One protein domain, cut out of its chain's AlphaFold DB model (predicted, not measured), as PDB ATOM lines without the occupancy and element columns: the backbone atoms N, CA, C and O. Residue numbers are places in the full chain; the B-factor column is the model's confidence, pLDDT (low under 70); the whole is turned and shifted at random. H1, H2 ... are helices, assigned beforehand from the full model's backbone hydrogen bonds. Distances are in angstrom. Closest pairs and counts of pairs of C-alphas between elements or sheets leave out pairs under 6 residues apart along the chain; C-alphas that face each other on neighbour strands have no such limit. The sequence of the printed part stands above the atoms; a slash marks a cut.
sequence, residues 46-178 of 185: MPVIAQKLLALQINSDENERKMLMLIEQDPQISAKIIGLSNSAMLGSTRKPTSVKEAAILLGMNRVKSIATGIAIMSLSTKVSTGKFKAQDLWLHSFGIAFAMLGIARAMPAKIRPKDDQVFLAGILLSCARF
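What this domain is: This is residues 46 to 178 of the 185 residues of a protein of Candidatus Nitrotoga sp. AM1P (UniProt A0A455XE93). One long helix, H5, runs through the middle of the domain, with the shorter helices H1, H2, H3 and H4 set round it and the helical hairpin of H6 and H7 packed on it through H7. H7 lies side by side with H5, H6 packs on H7 at a steep tilt of 39 degrees so that the centres of H5, H6 and H7 make a triangle, and residues 154 to 159, at the turn of the hairpin, stick out. The printed part has 133 residues with seven named helices, H1 to H7 in chain order, and no named strand; its class is all helix. It is compact, with a radius of gyration of the C-alphas of 14.6 A, and rounded, spanning 40 by 36 by 33 A.

How they stand to each other: H1, residues 48 to 55, touches H5, residues 108 to 125, at a shallow tilt of 31 degrees, opposite ways; the closest C-alphas, of Ala 50 and Thr 116, are 4.8 A apart. H2, residues 61 to 72, is close to H1 but not clearly touching, with the closest C-alphas, of Leu 53 and Met 67, 6.9 A apart. H3, residues 75 to 85, touches H5 at a steep tilt of 56 degrees, the C-alphas of Ile 77 and Ile 118 being closest at 6.4 A. H4, residues 99 to 106, touches H3 at a shallow tilt of 30 degrees, the same way, closest at the C-alphas of Ser 85 and Ala 102, 6.0 A. H4 also touches residues 68 to 72 of H2, with the C-alphas of Leu 68 and Lys 100 closest at 6.7 A. H5 is the hub, touching five other helices. H5 with H6, residues 134 to 154, and H7, residues 163 to 176, form an up and down bundle, each helix running against the one before it. H7 touches H5 the same way at a shallow tilt of 4 degrees, with the C-alphas of Ser 113 and Leu 168 closest at 5.3 A. H6 and H7 form a helical hairpin at a steep tilt of 39 degrees, the closest C-alphas, of Ala 145 and Gly 170, being 4.1 A apart. H1 and H7 are apart. In H1, H2, H3, H4 and H6 every O i to N i+4 pair is within hydrogen-bond range; in H5 12 of 14 are, in H7 9 of 10.

Where its parts are: H1 begins at C-alpha 48, (-31.594, -24.269, -7.065). From first to last C-alpha, H2 measures 16.5 A, H3 15.2 A, H5 25.3 A, H6 30.7 A and H7 20.1 A; H1 and H4 have 8 residues each. H7 ends at C-alpha 176, (-17.956, -14.075, -15.368).

The domain as a whole: The C-alphas of Thr 129 and Lys 158 are the two farthest apart, at 44.5 A. The printed part has no cut, and the link from H3 to H4, residues 86 to 98, is long. The model's pLDDT is under 70 at residues 46 to 47, 88 to 94, 122 to 135, 137 and 174 to 178.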
ATOM      1  N   MET A  46     -26.565 -23.582 -12.263       59.56
ATOM      2  CA  MET A  46     -27.135 -22.512 -11.442       59.56
ATOM      3  C   MET A  46     -27.824 -23.102 -10.202       59.56
ATOM      4  O   MET A  46     -28.698 -23.960 -10.354       59.56
ATOM      5  N   PRO A  47     -27.462 -22.663  -8.983       67.69
ATOM      6  CA  PRO A  47     -27.945 -23.309  -7.778       67.69
ATOM      7  C   PRO A  47     -29.459 -23.148  -7.662       67.69
ATOM      8  O   PRO A  47     -30.017 -22.095  -7.982       67.69
ATOM      9  N   VAL A  48     -30.125 -24.193  -7.170       72.31
ATOM     10  CA  VAL A  48     -31.594 -24.269  -7.065       72.31
ATOM     11  C   VAL A  48     -32.174 -23.051  -6.334       72.31
ATOM     12  O   VAL A  48     -33.247 -22.566  -6.685       72.31
ATOM     13  N   ILE A  49     -31.450 -22.503  -5.354       76.06
ATOM     14  CA  ILE A  49     -31.878 -21.307  -4.625       76.06
ATOM     15  C   ILE A  49     -31.864 -20.039  -5.496       76.06
ATOM     16  O   ILE A  49     -32.800 -19.252  -5.417       76.06
ATOM     17  N   ALA A  50     -30.889 -19.877  -6.403       72.06
ATOM     18  CA  ALA A  50     -30.854 -18.764  -7.357       72.06
ATOM     19  C   ALA A  50     -32.017 -18.845  -8.355       72.06
ATOM     20  O   ALA A  50     -32.660 -17.838  -8.639       72.06
ATOM     21  N   GLN A  51     -32.330 -20.053  -8.840       76.00
ATOM     22  CA  GLN A  51     -33.481 -20.293  -9.718       76.00
ATOM     23  C   GLN A  51     -34.799 -19.930  -9.028       76.00
ATOM     24  O   GLN A  51     -35.608 -19.191  -9.587       76.00
ATOM     25  N   LYS A  52     -34.989 -20.398  -7.789       78.75
ATOM     26  CA  LYS A  52     -36.176 -20.088  -6.981       78.75
ATOM     27  C   LYS A  52     -36.305 -18.587  -6.716       78.75
ATOM     28  O   LYS A  52     -37.387 -18.036  -6.892       78.75
ATOM     29  N   LEU A  53     -35.209 -17.918  -6.352       80.38
ATOM     30  CA  LEU A  53     -35.191 -16.470  -6.123       80.38
ATOM     31  C   LEU A  53     -35.531 -15.689  -7.394       80.38
ATOM     32  O   LEU A  53     -36.350 -14.776  -7.339       80.38
ATOM     33  N   LEU A  54     -34.960 -16.057  -8.544       75.81
ATOM     34  CA  LEU A  54     -35.274 -15.428  -9.829       75.81
ATOM     35  C   LEU A  54     -36.750 -15.606 -10.207       75.81
ATOM     36  O   LEU A  54     -37.380 -14.619 -10.593       75.81
ATOM     37  N   ALA A  55     -37.299 -16.812 -10.025       78.31
ATOM     38  CA  ALA A  55     -38.689 -17.149 -10.334       78.31
ATOM     39  C   ALA A  55     -39.716 -16.462  -9.412       78.31
ATOM     40  O   ALA A  55     -40.839 -16.194  -9.837       78.31
ATOM     41  N   LEU A  56     -39.345 -16.145  -8.168       80.19
ATOM     42  CA  LEU A  56     -40.214 -15.464  -7.203       80.19
ATOM     43  C   LEU A  56     -40.483 -14.012  -7.614       80.19
ATOM     44  O   LEU A  56     -39.570 -13.189  -7.643       80.19
ATOM     45  N   GLN A  57     -41.736 -13.660  -7.892       73.81
ATOM     46  CA  GLN A  57     -42.129 -12.267  -8.118       73.81
ATOM     47  C   GLN A  57     -42.506 -11.602  -6.791       73.81
ATOM     48  O   GLN A  57     -43.293 -12.140  -6.017       73.81
ATOM     49  N   ILE A  58     -41.948 -10.420  -6.538       72.94
ATOM     50  CA  ILE A  58     -42.210  -9.625  -5.332       72.94
ATOM     51  C   ILE A  58     -43.431  -8.738  -5.615       72.94
ATOM     52  O   ILE A  58     -43.303  -7.558  -5.915       72.94
ATOM     53  N   ASN A  59     -44.610  -9.360  -5.676       76.00
ATOM     54  CA  ASN A  59     -45.885  -8.717  -6.031       76.00
ATOM     55  C   ASN A  59     -46.973  -8.872  -4.952       76.00
ATOM     56  O   ASN A  59     -48.063  -8.328  -5.104       76.00
ATOM     57  N   SER A  60     -46.691  -9.621  -3.885       80.69
ATOM     58  CA  SER A  60     -47.592  -9.861  -2.756       80.69
ATOM     59  C   SER A  60     -46.772 -10.088  -1.488       80.69
ATOM     60  O   SER A  60     -45.737 -10.758  -1.551       80.69
ATOM     61  N   ASP A  61     -47.265  -9.608  -0.345       80.75
ATOM     62  CA  ASP A  61     -46.668  -9.799   0.985       80.75
ATOM     63  C   ASP A  61     -46.343 -11.269   1.290       80.75
ATOM     64  O   ASP A  61     -45.358 -11.581   1.963       80.75
ATOM     65  N   GLU A  62     -47.156 -12.202   0.788       83.50
ATOM     66  CA  GLU A  62     -46.914 -13.634   0.965       83.50
ATOM     67  C   GLU A  62     -45.641 -14.084   0.230       83.50
ATOM     68  O   GLU A  62     -44.847 -14.861   0.766       83.50
ATOM     69  N   ASN A  63     -45.402 -13.555  -0.972       83.88
ATOM     70  CA  ASN A  63     -44.211 -13.858  -1.762       83.88
ATOM     71  C   ASN A  63     -42.956 -13.223  -1.157       83.88
ATOM     72  O   ASN A  63     -41.893 -13.845  -1.180       83.88
ATOM     73  N   GLU A  64     -43.080 -12.039  -0.551       84.56
ATOM     74  CA  GLU A  64     -41.985 -11.420   0.202       84.56
ATOM     75  C   GLU A  64     -41.571 -12.285   1.396       84.56
ATOM     76  O   GLU A  64     -40.389 -12.581   1.583       84.56
ATOM     77  N   ARG A  65     -42.550 -12.770   2.172       85.50
ATOM     78  CA  ARG A  65     -42.301 -13.673   3.306       85.50
ATOM     79  C   ARG A  65     -41.673 -14.986   2.853       85.50
ATOM     80  O   ARG A  65     -40.686 -15.414   3.446       85.50
ATOM     81  N   LYS A  66     -42.185 -15.599   1.780       85.75
ATOM     82  CA  LYS A  66     -41.604 -16.821   1.194       85.75
ATOM     83  C   LYS A  66     -40.155 -16.611   0.760       85.75
ATOM     84  O   LYS A  66     -39.323 -17.486   0.983       85.75
ATOM     85  N   MET A  67     -39.841 -15.458   0.170       87.75
ATOM     86  CA  MET A  67     -38.475 -15.121  -0.223       87.75
ATOM     87  C   MET A  67     -37.552 -14.986   0.991       87.75
ATOM     88  O   MET A  67     -36.461 -15.551   0.983       87.75
ATOM     89  N   LEU A  68     -37.987 -14.281   2.039       87.50
ATOM     90  CA  LEU A  68     -37.215 -14.148   3.276       87.50
ATOM     91  C   LEU A  68     -36.955 -15.512   3.921       87.50
ATOM     92  O   LEU A  68     -35.806 -15.814   4.222       87.50
ATOM     93  N   MET A  69     -37.977 -16.367   4.034       87.25
ATOM     94  CA  MET A  69     -37.817 -17.721   4.581       87.25
ATOM     95  C   MET A  69     -36.848 -18.571   3.751       87.25
ATOM     96  O   MET A  69     -36.051 -19.321   4.308       87.25
ATOM     97  N   LEU A  70     -36.884 -18.446   2.420       86.06
ATOM     98  CA  LEU A  70     -35.954 -19.150   1.536       86.06
ATOM     99  C   LEU A  70     -34.505 -18.692   1.752       86.06
ATOM    100  O   LEU A  70     -33.593 -19.510   1.691       86.06
ATOM    101  N   ILE A  71     -34.287 -17.401   2.003       86.38
ATOM    102  CA  ILE A  71     -32.958 -16.855   2.298       86.38
ATOM    103  C   ILE A  71     -32.496 -17.289   3.693       86.38
ATOM    104  O   ILE A  71     -31.348 -17.692   3.850       86.38
ATOM    105  N   GLU A  72     -33.389 -17.255   4.684       86.50
ATOM    106  CA  GLU A  72     -33.110 -17.655   6.070       86.50
ATOM    107  C   GLU A  72     -32.754 -19.142   6.207       86.50
ATOM    108  O   GLU A  72     -31.997 -19.504   7.106       86.50
ATOM    109  N   GLN A  73     -33.221 -20.000   5.292       86.19
ATOM    110  CA  GLN A  73     -32.789 -21.402   5.216       86.19
ATOM    111  C   GLN A  73     -31.289 -21.559   4.926       86.19
ATOM    112  O   GLN A  73     -30.711 -22.583   5.288       86.19
ATOM    113  N   ASP A  74     -30.655 -20.571   4.287       83.12
ATOM    114  CA  ASP A  74     -29.218 -20.569   4.034       83.12
ATOM    115  C   ASP A  74     -28.508 -19.558   4.962       83.12
ATOM    116  O   ASP A  74     -28.513 -18.341   4.710       83.12
ATOM    117  N   PRO A  75     -27.844 -20.033   6.036       82.50
ATOM    118  CA  PRO A  75     -27.162 -19.155   6.977       82.50
ATOM    119  C   PRO A  75     -25.970 -18.422   6.347       82.50
ATOM    120  O   PRO A  75     -25.625 -17.328   6.797       82.50
ATOM    121  N   GLN A  76     -25.346 -18.963   5.291       81.88
ATOM    122  CA  GLN A  76     -24.234 -18.290   4.617       81.88
ATOM    123  C   GLN A  76     -24.720 -17.087   3.812       81.88
ATOM    124  O   GLN A  76     -24.099 -16.021   3.857       81.88
ATOM    125  N   ILE A  77     -25.835 -17.238   3.091       83.62
ATOM    126  CA  ILE A  77     -26.452 -16.137   2.341       83.62
ATOM    127  C   ILE A  77     -26.970 -15.075   3.314       83.62
ATOM    128  O   ILE A  77     -26.677 -13.888   3.149       83.62
ATOM    129  N   SER A  78     -27.664 -15.505   4.368       86.50
ATOM    130  CA  SER A  78     -28.218 -14.623   5.399       86.50
ATOM    131  C   SER A  78     -27.144 -13.775   6.084       86.50
ATOM    132  O   SER A  78     -27.256 -12.547   6.130       86.50
ATOM    133  N   ALA A  79     -26.053 -14.398   6.542       85.69
ATOM    134  CA  ALA A  79     -24.952 -13.688   7.191       85.69
ATOM    135  C   ALA A  79     -24.290 -12.657   6.261       85.69
ATOM    136  O   ALA A  79     -23.942 -11.560   6.697       85.69
ATOM    137  N   LYS A  80     -24.149 -12.972   4.967       83.12
ATOM    138  CA  LYS A  80     -23.594 -12.042   3.971       83.12
ATOM    139  C   LYS A  80     -24.503 -10.840   3.729       83.12
ATOM    140  O   LYS A  80     -23.998  -9.725   3.634       83.12
ATOM    141  N   ILE A  81     -25.820 -11.039   3.660       86.00
ATOM    142  CA  ILE A  81     -26.791  -9.943   3.505       86.00
ATOM    143  C   ILE A  81     -26.755  -9.020   4.726       86.00
ATOM    144  O   ILE A  81     -26.686  -7.799   4.577       86.00
ATOM    145  N   ILE A  82     -26.747  -9.594   5.929       85.81
ATOM    146  CA  ILE A  82     -26.653  -8.835   7.181       85.81
ATOM    147  C   ILE A  82     -25.323  -8.072   7.242       85.81
ATOM    148  O   ILE A  82     -25.308  -6.868   7.491       85.81
ATOM    149  N   GLY A  83     -24.205  -8.738   6.940       82.50
ATOM    150  CA  GLY A  83     -22.880  -8.118   6.896       82.50
ATOM    151  C   GLY A  83     -22.786  -6.972   5.886       82.50
ATOM    152  O   GLY A  83     -22.218  -5.930   6.198       82.50
ATOM    153  N   LEU A  84     -23.398  -7.124   4.706       79.00
ATOM    154  CA  LEU A  84     -23.465  -6.068   3.696       79.00
ATOM    155  C   LEU A  84     -24.307  -4.881   4.171       79.00
ATOM    156  O   LEU A  84     -23.896  -3.734   4.002       79.00
ATOM    157  N   SER A  85     -25.451  -5.147   4.797       79.81
ATOM    158  CA  SER A  85     -26.325  -4.110   5.363       79.81
ATOM    159  C   SER A  85     -25.621  -3.312   6.461       79.81
ATOM    160  O   SER A  85     -25.826  -2.109   6.589       79.81
ATOM    161  N   ASN A  86     -24.749  -3.985   7.215       81.56
ATOM    162  CA  ASN A  86     -23.919  -3.406   8.269       81.56
ATOM    163  C   ASN A  86     -22.618  -2.775   7.755       81.56
ATOM    164  O   ASN A  86     -21.841  -2.247   8.553       81.56
ATOM    165  N   SER A  87     -22.341  -2.841   6.451       73.62
ATOM    166  CA  SER A  87     -21.116  -2.277   5.894       73.62
ATOM    167  C   SER A  87     -21.135  -0.748   5.963       73.62
ATOM    168  O   SER A  87     -22.176  -0.106   5.799       73.62
ATOM    169  N   ALA A  88     -19.955  -0.151   6.169       59.91
ATOM    170  CA  ALA A  88     -19.787   1.300   6.289       59.91
ATOM    171  C   ALA A  88     -20.345   2.082   5.084       59.91
ATOM    172  O   ALA A  88     -20.715   3.243   5.216       59.91
ATOM    173  N   MET A  89     -20.466   1.423   3.928       61.81
ATOM    174  CA  MET A  89     -21.003   1.986   2.692       61.81
ATOM    175  C   MET A  89     -22.480   2.403   2.792       61.81
ATOM    176  O   MET A  89     -22.905   3.270   2.034       61.81
ATOM    177  N   LEU A  90     -23.260   1.813   3.708       64.56
ATOM    178  CA  LEU A  90     -24.666   2.180   3.919       64.56
ATOM    179  C   LEU A  90     -24.897   3.179   5.060       64.56
ATOM    180  O   LEU A  90     -25.999   3.712   5.163       64.56
ATOM    181  N   GLY A  91     -23.897   3.458   5.904       61.81
ATOM    182  CA  GLY A  91     -23.963   4.531   6.910       61.81
ATOM    183  C   GLY A  91     -25.089   4.421   7.952       61.81
ATOM    184  O   GLY A  91     -25.421   5.418   8.587       61.81
ATOM    185  N   SER A  92     -25.704   3.246   8.136       62.44
ATOM    186  CA  SER A  92     -26.860   3.090   9.030       62.44
ATOM    187  C   SER A  92     -26.461   3.113  10.512       62.44
ATOM    188  O   SER A  92     -25.608   2.342  10.948       62.44
ATOM    189  N   THR A  93     -27.131   3.950  11.316       63.56
ATOM    190  CA  THR A  93     -26.987   3.985  12.788       63.56
ATOM    191  C   THR A  93     -27.521   2.711  13.452       63.56
ATOM    192  O   THR A  93     -27.015   2.291  14.492       63.56
ATOM    193  N   ARG A  94     -28.531   2.069  12.847       68.75
ATOM    194  CA  ARG A  94     -29.069   0.776  13.292       68.75
ATOM    195  C   ARG A  94     -28.460  -0.353  12.470       68.75
ATOM    196  O   ARG A  94     -28.580  -0.357  11.245       68.75
ATOM    197  N   LYS A  95     -27.841  -1.314  13.159       78.31
ATOM    198  CA  LYS A  95     -27.271  -2.524  12.564       78.31
ATOM    199  C   LYS A  95     -28.328  -3.631  12.543       78.31
ATOM    200  O   LYS A  95     -28.634  -4.142  13.620       78.31
ATOM    201  N   PRO A  96     -28.917  -3.984  11.386       82.25
ATOM    202  CA  PRO A  96     -29.823  -5.123  11.314       82.25
ATOM    203  C   PRO A  96     -29.137  -6.412  11.783       82.25
ATOM    204  O   PRO A  96     -27.962  -6.653  11.490       82.25
ATOM    205  N   THR A  97     -29.894  -7.241  12.497       84.81
ATOM    206  CA  THR A  97     -29.472  -8.568  12.989       84.81
ATOM    207  C   THR A  97     -30.229  -9.714  12.320       84.81
ATOM    208  O   THR A  97     -29.815 -10.867  12.414       84.81
ATOM    209  N   SER A  98     -31.303  -9.397  11.591       87.62
ATOM    210  CA  SER A  98     -32.113 -10.343  10.818       87.62
ATOM    211  C   SER A  98     -32.181  -9.940   9.342       87.62
ATOM    212  O   SER A  98     -32.113  -8.758   8.994       87.62
ATOM    213  N   VAL A  99     -32.373 -10.928   8.461       86.81
ATOM    214  CA  VAL A  99     -32.601 -10.720   7.020       86.81
ATOM    215  C   VAL A  99     -33.839  -9.855   6.781       86.81
ATOM    216  O   VAL A  99     -33.838  -9.013   5.885       86.81
ATOM    217  N   LYS A 100     -34.873  -9.992   7.617       87.81
ATOM    218  CA  LYS A 100     -36.078  -9.160   7.544       87.81
ATOM    219  C   LYS A 100     -35.772  -7.681   7.794       87.81
ATOM    220  O   LYS A 100     -36.238  -6.826   7.048       87.81
ATOM    221  N   GLU A 101     -34.964  -7.372   8.808       86.31
ATOM    222  CA  GLU A 101     -34.541  -5.992   9.094       86.31
ATOM    223  C   GLU A 101     -33.655  -5.437   7.973       86.31
ATOM    224  O   GLU A 101     -33.826  -4.295   7.550       86.31
ATOM    225  N   ALA A 102     -32.751  -6.266   7.444       86.12
ATOM    226  CA  ALA A 102     -31.942  -5.922   6.281       86.12
ATOM    227  C   ALA A 102     -32.809  -5.621   5.045       86.12
ATOM    228  O   ALA A 102     -32.524  -4.672   4.320       86.12
ATOM    229  N   ALA A 103     -33.891  -6.373   4.820       86.12
ATOM    230  CA  ALA A 103     -34.822  -6.140   3.717       86.12
ATOM    231  C   ALA A 103     -35.623  -4.844   3.862       86.12
ATOM    232  O   ALA A 103     -35.865  -4.178   2.858       86.12
ATOM    233  N   ILE A 104     -35.971  -4.447   5.088       85.44
ATOM    234  CA  ILE A 104     -36.607  -3.148   5.355       85.44
ATOM    235  C   ILE A 104     -35.637  -1.999   5.037       85.44
ATOM    236  O   ILE A 104     -36.047  -0.992   4.468       85.44
ATOM    237  N   LEU A 105     -34.348  -2.157   5.358       82.56
ATOM    238  CA  LEU A 105     -33.329  -1.132   5.110       82.56
ATOM    239  C   LEU A 105     -32.913  -1.038   3.629       82.56
ATOM    240  O   LEU A 105     -32.750   0.056   3.096       82.56
ATOM    241  N   LEU A 106     -32.705  -2.180   2.969       80.00
ATOM    242  CA  LEU A 106     -32.183  -2.269   1.598       80.00
ATOM    243  C   LEU A 106     -33.273  -2.230   0.519       80.00
ATOM    244  O   LEU A 106     -32.978  -1.900  -0.633       80.00
ATOM    245  N   GLY A 107     -34.498  -2.613   0.874       85.25
ATOM    246  CA  GLY A 107     -35.585  -2.920  -0.049       85.25
ATOM    247  C   GLY A 107     -35.601  -4.394  -0.471       85.25
ATOM    248  O   GLY A 107     -34.565  -5.003  -0.755       85.25
ATOM    249  N   MET A 108     -36.805  -4.965  -0.565       85.44
ATOM    250  CA  MET A 108     -37.039  -6.388  -0.857       85.44
ATOM    251  C   MET A 108     -36.417  -6.827  -2.192       85.44
ATOM    252  O   MET A 108     -35.696  -7.821  -2.290       85.44
ATOM    253  N   ASN A 109     -36.621  -6.005  -3.212       83.56
ATOM    254  CA  ASN A 109     -36.065  -6.157  -4.548       83.56
ATOM    255  C   ASN A 109     -34.529  -6.221  -4.575       83.56
ATOM    256  O   ASN A 109     -33.938  -7.059  -5.262       83.56
ATOM    257  N   ARG A 110     -33.874  -5.388  -3.765       82.19
ATOM    258  CA  ARG A 110     -32.418  -5.375  -3.655       82.19
ATOM    259  C   ARG A 110     -31.904  -6.624  -2.964       82.19
ATOM    260  O   ARG A 110     -30.942  -7.224  -3.439       82.19
ATOM    261  N   VAL A 111     -32.561  -7.038  -1.881       87.00
ATOM    262  CA  VAL A 111     -32.230  -8.284  -1.180       87.00
ATOM    263  C   VAL A 111     -32.356  -9.482  -2.114       87.00
ATOM    264  O   VAL A 111     -31.460 -10.323  -2.114       87.00
ATOM    265  N   LYS A 112     -33.370  -9.527  -2.986       86.12
ATOM    266  CA  LYS A 112     -33.484 -10.563  -4.024       86.12
ATOM    267  C   LYS A 112     -32.266 -10.594  -4.951       86.12
ATOM    268  O   LYS A 112     -31.700 -11.668  -5.176       86.12
ATOM    269  N   SER A 113     -31.847  -9.445  -5.484       83.88
ATOM    270  CA  SER A 113     -30.671  -9.371  -6.365       83.88
ATOM    271  C   SER A 113     -29.382  -9.751  -5.638       83.88
ATOM    272  O   SER A 113     -28.568 -10.486  -6.195       83.88
ATOM    273  N   ILE A 114     -29.215  -9.312  -4.385       84.50
ATOM    274  CA  ILE A 114     -28.077  -9.688  -3.538       84.50
ATOM    275  C   ILE A 114     -28.074 -11.200  -3.305       84.50
ATOM    276  O   ILE A 114     -27.073 -11.849  -3.581       84.50
ATOM    277  N   ALA A 115     -29.185 -11.777  -2.848       85.56
ATOM    278  CA  ALA A 115     -29.298 -13.201  -2.553       85.56
ATOM    279  C   ALA A 115     -29.044 -14.065  -3.798       85.56
ATOM    280  O   ALA A 115     -28.317 -15.052  -3.729       85.56
ATOM    281  N   THR A 116     -29.573 -13.652  -4.953       83.62
ATOM    282  CA  THR A 116     -29.338 -14.330  -6.238       83.62
ATOM    283  C   THR A 116     -27.864 -14.262  -6.634       83.62
ATOM    284  O   THR A 116     -27.266 -15.282  -6.975       83.62
ATOM    285  N   GLY A 117     -27.254 -13.079  -6.538       79.12
ATOM    286  CA  GLY A 117     -25.827 -12.896  -6.788       79.12
ATOM    287  C   GLY A 117     -24.961 -13.725  -5.838       79.12
ATOM    288  O   GLY A 117     -23.983 -14.334  -6.271       79.12
ATOM    289  N   ILE A 118     -25.362 -13.825  -4.563       79.06
ATOM    290  CA  ILE A 118     -24.663 -14.647  -3.579       79.06
ATOM    291  C   ILE A 118     -24.762 -16.129  -3.914       79.06
ATOM    292  O   ILE A 118     -23.761 -16.843  -3.895       79.06
ATOM    293  N   ALA A 119     -25.949 -16.603  -4.259       79.50
ATOM    294  CA  ALA A 119     -26.136 -17.988  -4.640       79.50
ATOM    295  C   ALA A 119     -25.243 -18.363  -5.838       79.50
ATOM    296  O   ALA A 119     -24.552 -19.377  -5.799       79.50
ATOM    297  N   ILE A 120     -25.181 -17.507  -6.862       76.06
ATOM    298  CA  ILE A 120     -24.374 -17.742  -8.069       76.06
ATOM    299  C   ILE A 120     -22.873 -17.701  -7.761       76.06
ATOM    300  O   ILE A 120     -22.124 -18.574  -8.194       76.06
ATOM    301  N   MET A 121     -22.414 -16.734  -6.970       70.50
ATOM    302  CA  MET A 121     -20.994 -16.625  -6.639       70.50
ATOM    303  C   MET A 121     -20.524 -17.702  -5.651       70.50
ATOM    304  O   MET A 121     -19.379 -18.141  -5.748       70.50
ATOM    305  N   SER A 122     -21.393 -18.195  -4.759       69.12
ATOM    306  CA  SER A 122     -21.095 -19.341  -3.881       69.12
ATOM    307  C   SER A 122     -20.601 -20.546  -4.690       69.12
ATOM    308  O   SER A 122     -19.606 -21.187  -4.341       69.12
ATOM    309  N   LEU A 123     -21.210 -20.770  -5.854       65.81
ATOM    310  CA  LEU A 123     -20.836 -21.833  -6.771       65.81
ATOM    311  C   LEU A 123     -19.457 -21.626  -7.422       65.81
ATOM    312  O   LEU A 123     -18.702 -22.585  -7.561       65.81
ATOM    313  N   SER A 124     -19.095 -20.384  -7.750       61.97
ATOM    314  CA  SER A 124     -17.767 -20.037  -8.278       61.97
ATOM    315  C   SER A 124     -16.673 -20.167  -7.204       61.97
ATOM    316  O   SER A 124     -15.607 -20.733  -7.443       61.97
ATOM    317  N   THR A 125     -16.955 -19.738  -5.967       58.50
ATOM    318  CA  THR A 125     -15.982 -19.805  -4.861       58.50
ATOM    319  C   THR A 125     -15.682 -21.224  -4.383       58.50
ATOM    320  O   THR A 125     -14.589 -21.464  -3.879       58.50
ATOM    321  N   LYS A 126     -16.595 -22.184  -4.588       55.88
ATOM    322  CA  LYS A 126     -16.379 -23.600  -4.240       55.88
ATOM    323  C   LYS A 126     -15.272 -24.260  -5.080       55.88
ATOM    324  O   LYS A 126     -14.717 -25.268  -4.659       55.88
ATOM    325  N   VAL A 127     -14.947 -23.684  -6.241       49.78
ATOM    326  CA  VAL A 127     -13.909 -24.167  -7.171       49.78
ATOM    327  C   VAL A 127     -12.539 -23.533  -6.881       49.78
ATOM    328  O   VAL A 127     -11.507 -24.088  -7.244       49.78
ATOM    329  N   SER A 128     -12.499 -22.393  -6.184       49.62
ATOM    330  CA  SER A 128     -11.264 -21.646  -5.940       49.62
ATOM    331  C   SER A 128     -10.626 -22.023  -4.598       49.62
ATOM    332  O   SER A 128     -10.693 -21.288  -3.615       49.62
ATOM    333  N   THR A 129      -9.963 -23.180  -4.550       47.75
ATOM    334  CA  THR A 129      -8.979 -23.543  -3.509       47.75
ATOM    335  C   THR A 129      -7.651 -22.802  -3.731       47.75
ATOM    336  O   THR A 129      -6.587 -23.402  -3.847       47.75
ATOM    337  N   GLY A 130      -7.707 -21.475  -3.853       50.31
ATOM    338  CA  GLY A 130      -6.548 -20.608  -4.060       50.31
ATOM    339  C   GLY A 130      -6.458 -19.525  -2.989       50.31
ATOM    340  O   GLY A 130      -7.460 -19.156  -2.392       50.31
ATOM    341  N   LYS A 131      -5.252 -18.984  -2.772       49.41
ATOM    342  CA  LYS A 131      -4.858 -17.988  -1.744       49.41
ATOM    343  C   LYS A 131      -5.665 -16.669  -1.718       49.41
ATOM    344  O   LYS A 131      -5.328 -15.770  -0.949       49.41
ATOM    345  N   PHE A 132      -6.701 -16.525  -2.542       52.09
ATOM    346  CA  PHE A 132      -7.609 -15.387  -2.524       52.09
ATOM    347  C   PHE A 132      -8.683 -15.589  -1.460       52.09
ATOM    348  O   PHE A 132      -9.458 -16.544  -1.503       52.09
ATOM    349  N   LYS A 133      -8.763 -14.656  -0.507       61.41
ATOM    350  CA  LYS A 133      -9.867 -14.619   0.449       61.41
ATOM    351  C   LYS A 133     -11.143 -14.418  -0.355       61.41
ATOM    352  O   LYS A 133     -11.335 -13.356  -0.940       61.41
ATOM    353  N   ALA A 134     -12.031 -15.413  -0.362       60.78
ATOM    354  CA  ALA A 134     -13.331 -15.306  -1.022       60.78
ATOM    355  C   ALA A 134     -14.020 -13.974  -0.669       60.78
ATOM    356  O   ALA A 134     -14.624 -13.340  -1.525       60.78
ATOM    357  N   GLN A 135     -13.862 -13.514   0.576       64.38
ATOM    358  CA  GLN A 135     -14.368 -12.246   1.102       64.38
ATOM    359  C   GLN A 135     -13.944 -10.992   0.313       64.38
ATOM    360  O   GLN A 135     -14.773 -10.098   0.144       64.38
ATOM    361  N   ASP A 136     -12.722 -10.935  -0.217       70.25
ATOM    362  CA  ASP A 136     -12.248  -9.779  -0.992       70.25
ATOM    363  C   ASP A 136     -12.918  -9.733  -2.371       70.25
ATOM    364  O   ASP A 136     -13.308  -8.667  -2.848       70.25
ATOM    365  N   LEU A 137     -13.151 -10.904  -2.975       69.88
ATOM    366  CA  LEU A 137     -13.908 -11.022  -4.221       69.88
ATOM    367  C   LEU A 137     -15.360 -10.559  -4.039       69.88
ATOM    368  O   LEU A 137     -15.894  -9.831  -4.880       69.88
ATOM    369  N   TRP A 138     -15.983 -10.934  -2.919       70.69
ATOM    370  CA  TRP A 138     -17.326 -10.472  -2.563       70.69
ATOM    371  C   TRP A 138     -17.381  -8.951  -2.469       70.69
ATOM    372  O   TRP A 138     -18.232  -8.323  -3.098       70.69
ATOM    373  N   LEU A 139     -16.464  -8.357  -1.705       73.25
ATOM    374  CA  LEU A 139     -16.440  -6.916  -1.486       73.25
ATOM    375  C   LEU A 139     -16.203  -6.152  -2.794       73.25
ATOM    376  O   LEU A 139     -16.878  -5.158  -3.055       73.25
ATOM    377  N   HIS A 140     -15.312  -6.659  -3.648       78.50
ATOM    378  CA  HIS A 140     -15.061  -6.093  -4.967       78.50
ATOM    379  C   HIS A 140     -16.303  -6.142  -5.869       78.50
ATOM    380  O   HIS A 140     -16.661  -5.143  -6.493       78.50
ATOM    381  N   SER A 141     -17.009  -7.273  -5.887       77.94
ATOM    382  CA  SER A 141     -18.227  -7.459  -6.688       77.94
ATOM    383  C   SER A 141     -19.349  -6.522  -6.254       77.94
ATOM    384  O   SER A 141     -20.018  -5.916  -7.090       77.94
ATOM    385  N   PHE A 142     -19.527  -6.354  -4.940       79.00
ATOM    386  CA  PHE A 142     -20.449  -5.358  -4.410       79.00
ATOM    387  C   PHE A 142     -20.007  -3.944  -4.786       79.00
ATOM    388  O   PHE A 142     -20.836  -3.172  -5.257       79.00
ATOM    389  N   GLY A 143     -18.718  -3.618  -4.667       81.88
ATOM    390  CA  GLY A 143     -18.175  -2.323  -5.083       81.88
ATOM    391  C   GLY A 143     -18.510  -1.976  -6.538       81.88
ATOM    392  O   GLY A 143     -19.016  -0.887  -6.804       81.88
ATOM    393  N   ILE A 144     -18.328  -2.923  -7.467       84.81
ATOM    394  CA  ILE A 144     -18.722  -2.759  -8.877       84.81
ATOM    395  C   ILE A 144     -20.233  -2.540  -8.997       84.81
ATOM    396  O   ILE A 144     -20.666  -1.607  -9.672       84.81
ATOM    397  N   ALA A 145     -21.046  -3.360  -8.329       84.25
ATOM    398  CA  ALA A 145     -22.501  -3.257  -8.397       84.25
ATOM    399  C   ALA A 145     -23.022  -1.902  -7.881       84.25
ATOM    400  O   ALA A 145     -23.905  -1.303  -8.497       84.25
ATOM    401  N   PHE A 146     -22.448  -1.377  -6.793       82.62
ATOM    402  CA  PHE A 146     -22.776  -0.048  -6.276       82.62
ATOM    403  C   PHE A 146     -22.269   1.080  -7.181       82.62
ATOM    404  O   PHE A 146     -22.990   2.057  -7.374       82.62
ATOM    405  N   ALA A 147     -21.087   0.942  -7.788       86.19
ATOM    406  CA  ALA A 147     -20.577   1.914  -8.755       86.19
ATOM    407  C   ALA A 147     -21.470   1.988 -10.005       86.19
ATOM    408  O   ALA A 147     -21.888   3.074 -10.406       86.19
ATOM    409  N   MET A 148     -21.843   0.835 -10.571       86.44
ATOM    410  CA  MET A 148     -22.777   0.752 -11.698       86.44
ATOM    411  C   MET A 148     -24.132   1.357 -11.348       86.44
ATOM    412  O   MET A 148     -24.721   2.073 -12.155       86.44
ATOM    413  N   LEU A 149     -24.612   1.120 -10.128       83.69
ATOM    414  CA  LEU A 149     -25.837   1.732  -9.644       83.69
ATOM    415  C   LEU A 149     -25.713   3.257  -9.512       83.69
ATOM    416  O   LEU A 149     -26.646   3.971  -9.868       83.69
ATOM    417  N   GLY A 150     -24.578   3.764  -9.027       84.12
ATOM    418  CA  GLY A 150     -24.292   5.199  -8.977       84.12
ATOM    419  C   GLY A 150     -24.344   5.838 -10.365       84.12
ATOM    420  O   GLY A 150     -25.000   6.862 -10.549       84.12
ATOM    421  N   ILE A 151     -23.755   5.177 -11.363       85.69
ATOM    422  CA  ILE A 151     -23.779   5.616 -12.766       85.69
ATOM    423  C   ILE A 151     -25.203   5.563 -13.335       85.69
ATOM    424  O   ILE A 151     -25.673   6.536 -13.922       85.69
ATOM    425  N   ALA A 152     -25.934   4.465 -13.118       85.88
ATOM    426  CA  ALA A 152     -27.326   4.338 -13.552       85.88
ATOM    427  C   ALA A 152     -28.228   5.395 -12.894       85.88
ATOM    428  O   ALA A 152     -29.184   5.886 -13.498       85.88
ATOM    429  N   ARG A 153     -27.899   5.806 -11.664       82.50
ATOM    430  CA  ARG A 153     -28.593   6.893 -10.977       82.50
ATOM    431  C   ARG A 153     -28.235   8.280 -11.513       82.50
ATOM    432  O   ARG A 153     -29.106   9.143 -11.515       82.50
ATOM    433  N   ALA A 154     -27.032   8.492 -12.026       84.38
ATOM    434  CA  ALA A 154     -26.678   9.736 -12.711       84.38
ATOM    435  C   ALA A 154     -27.275   9.843 -14.134       84.38
ATOM    436  O   ALA A 154     -27.302  10.926 -14.713       84.38
ATOM    437  N   MET A 155     -27.773   8.738 -14.702       85.62
ATOM    438  CA  MET A 155     -28.369   8.699 -16.041       85.62
ATOM    439  C   MET A 155     -29.790   9.306 -16.077       85.62
ATOM    440  O   MET A 155     -30.566   9.117 -15.132       85.62
ATOM    441  N   PRO A 156     -30.186   9.989 -17.175       80.69
ATOM    442  CA  PRO A 156     -31.547  10.494 -17.355       80.69
ATOM    443  C   PRO A 156     -32.611   9.388 -17.291       80.69
ATOM    444  O   PRO A 156     -32.456   8.304 -17.859       80.69
ATOM    445  N   ALA A 157     -33.743   9.699 -16.652       76.44
ATOM    446  CA  ALA A 157     -34.803   8.741 -16.326       76.44
ATOM    447  C   ALA A 157     -35.388   7.988 -17.537       76.44
ATOM    448  O   ALA A 157     -35.858   6.867 -17.377       76.44
ATOM    449  N   LYS A 158     -35.321   8.561 -18.748       75.12
ATOM    450  CA  LYS A 158     -35.818   7.924 -19.984       75.12
ATOM    451  C   LYS A 158     -35.056   6.655 -20.385       75.12
ATOM    452  O   LYS A 158     -35.619   5.829 -21.090       75.12
ATOM    453  N   ILE A 159     -33.799   6.518 -19.965       81.62
ATOM    454  CA  ILE A 159     -32.905   5.409 -20.350       81.62
ATOM    455  C   ILE A 159     -32.474   4.571 -19.141       81.62
ATOM    456  O   ILE A 159     -31.729   3.604 -19.291       81.62
ATOM    457  N   ARG A 160     -32.923   4.942 -17.934       79.94
ATOM    458  CA  ARG A 160     -32.480   4.328 -16.684       79.94
ATOM    459  C   ARG A 160     -32.985   2.876 -16.602       79.94
ATOM    460  O   ARG A 160     -34.199   2.664 -16.541       79.94
ATOM    461  N   PRO A 161     -32.088   1.874 -16.537       80.56
ATOM    462  CA  PRO A 161     -32.483   0.493 -16.289       80.56
ATOM    463  C   PRO A 161     -32.946   0.318 -14.839       80.56
ATOM    464  O   PRO A 161     -32.595   1.107 -13.961       80.56
ATOM    465  N   LYS A 162     -33.706  -0.746 -14.556       80.81
ATOM    466  CA  LYS A 162     -34.136  -1.050 -13.185       80.81
ATOM    467  C   LYS A 162     -32.920  -1.252 -12.279       80.81
ATOM    468  O   LYS A 162     -32.070  -2.096 -12.564       80.81
ATOM    469  N   ASP A 163     -32.895  -0.530 -11.162       80.06
ATOM    470  CA  ASP A 163     -31.848  -0.556 -10.135       80.06
ATOM    471  C   ASP A 163     -31.394  -1.985  -9.763       80.06
ATOM    472  O   ASP A 163     -30.201  -2.255  -9.625       80.06
ATOM    473  N   ASP A 164     -32.336  -2.921  -9.640       74.12
ATOM    474  CA  ASP A 164     -32.064  -4.311  -9.249       74.12
ATOM    475  C   ASP A 164     -31.349  -5.121 -10.325       74.12
ATOM    476  O   ASP A 164     -30.545  -5.996 -10.006       74.12
ATOM    477  N   GLN A 165     -31.652  -4.832 -11.593       80.50
ATOM    478  CA  GLN A 165     -31.042  -5.496 -12.741       80.50
ATOM    479  C   GLN A 165     -29.620  -4.992 -12.949       80.50
ATOM    480  O   GLN A 165     -28.730  -5.799 -13.188       80.50
ATOM    481  N   VAL A 166     -29.388  -3.684 -12.791       83.75
ATOM    482  CA  VAL A 166     -28.040  -3.094 -12.829       83.75
ATOM    483  C   VAL A 166     -27.171  -3.693 -11.730       83.75
ATOM    484  O   VAL A 166     -26.034  -4.090 -11.974       83.75
ATOM    485  N   PHE A 167     -27.723  -3.799 -10.523       80.94
ATOM    486  CA  PHE A 167     -27.012  -4.359  -9.386       80.94
ATOM    487  C   PHE A 167     -26.683  -5.846  -9.586       80.94
ATOM    488  O   PHE A 167     -25.540  -6.258  -9.394       80.94
ATOM    489  N   LEU A 168     -27.660  -6.648 -10.027       82.12
ATOM    490  CA  LEU A 168     -27.434  -8.057 -10.347       82.12
ATOM    491  C   LEU A 168     -26.401  -8.212 -11.473       82.12
ATOM    492  O   LEU A 168     -25.499  -9.036 -11.353       82.12
ATOM    493  N   ALA A 169     -26.482  -7.393 -12.524       82.12
ATOM    494  CA  ALA A 169     -25.519  -7.390 -13.621       82.12
ATOM    495  C   ALA A 169     -24.095  -7.087 -13.134       82.12
ATOM    496  O   ALA A 169     -23.159  -7.759 -13.555       82.12
ATOM    497  N   GLY A 170     -23.931  -6.139 -12.205       82.44
ATOM    498  CA  GLY A 170     -22.630  -5.836 -11.605       82.44
ATOM    499  C   GLY A 170     -22.037  -7.006 -10.820       82.44
ATOM    500  O   GLY A 170     -20.853  -7.305 -10.969       82.44
ATOM    501  N   ILE A 171     -22.860  -7.726 -10.048       79.12
ATOM    502  CA  ILE A 171     -22.402  -8.931  -9.337       79.12
ATOM    503  C   ILE A 171     -22.044 -10.048 -10.328       79.12
ATOM    504  O   ILE A 171     -20.999 -10.690 -10.193       79.12
ATOM    505  N   LEU A 172     -22.881 -10.274 -11.344       79.31
ATOM    506  CA  LEU A 172     -22.661 -11.312 -12.352       79.31
ATOM    507  C   LEU A 172     -21.414 -11.058 -13.201       79.31
ATOM    508  O   LEU A 172     -20.686 -12.002 -13.501       79.31
ATOM    509  N   LEU A 173     -21.131  -9.800 -13.547       80.25
ATOM    510  CA  LEU A 173     -19.943  -9.418 -14.309       80.25
ATOM    511  C   LEU A 173     -18.653  -9.867 -13.612       80.25
ATOM    512  O   LEU A 173     -17.742 -10.381 -14.261       80.25
ATOM    513  N   SER A 174     -18.586  -9.723 -12.284       68.38
ATOM    514  CA  SER A 174     -17.427 -10.183 -11.515       68.38
ATOM    515  C   SER A 174     -17.311 -11.711 -11.508       68.38
ATOM    516  O   SER A 174     -16.213 -12.241 -11.656       68.38
ATOM    517  N   CYS A 175     -18.435 -12.432 -11.440       64.12
ATOM    518  CA  CYS A 175     -18.438 -13.893 -11.539       64.12
ATOM    519  C   CYS A 175     -17.964 -14.383 -12.919       64.12
ATOM    520  O   CYS A 175     -17.182 -15.325 -12.994       64.12
ATOM    521  N   ALA A 176     -18.382 -13.728 -14.007       64.19
ATOM    522  CA  ALA A 176     -17.956 -14.075 -15.368       64.19
ATOM    523  C   ALA A 176     -16.451 -13.839 -15.602       64.19
ATOM    524  O   ALA A 176     -15.831 -14.505 -16.429       64.19
ATOM    525  N   ARG A 177     -15.847 -12.904 -14.857       62.75
ATOM    526  CA  ARG A 177     -14.408 -12.608 -14.899       62.75
ATOM    527  C   ARG A 177     -13.550 -13.695 -14.244       62.75
ATOM    528  O   ARG A 177     -12.348 -13.709 -14.498       62.75
ATOM    529  N   PHE A 178     -14.139 -14.591 -13.447       56.22
ATOM    530  CA  PHE A 178     -13.463 -15.745 -12.848       56.22
ATOM    531  C   PHE A 178     -13.819 -17.027 -13.611       56.22
ATOM    532  O   PHE A 178     -14.689 -17.785 -13.173       56.22
TER     533      PHE A 178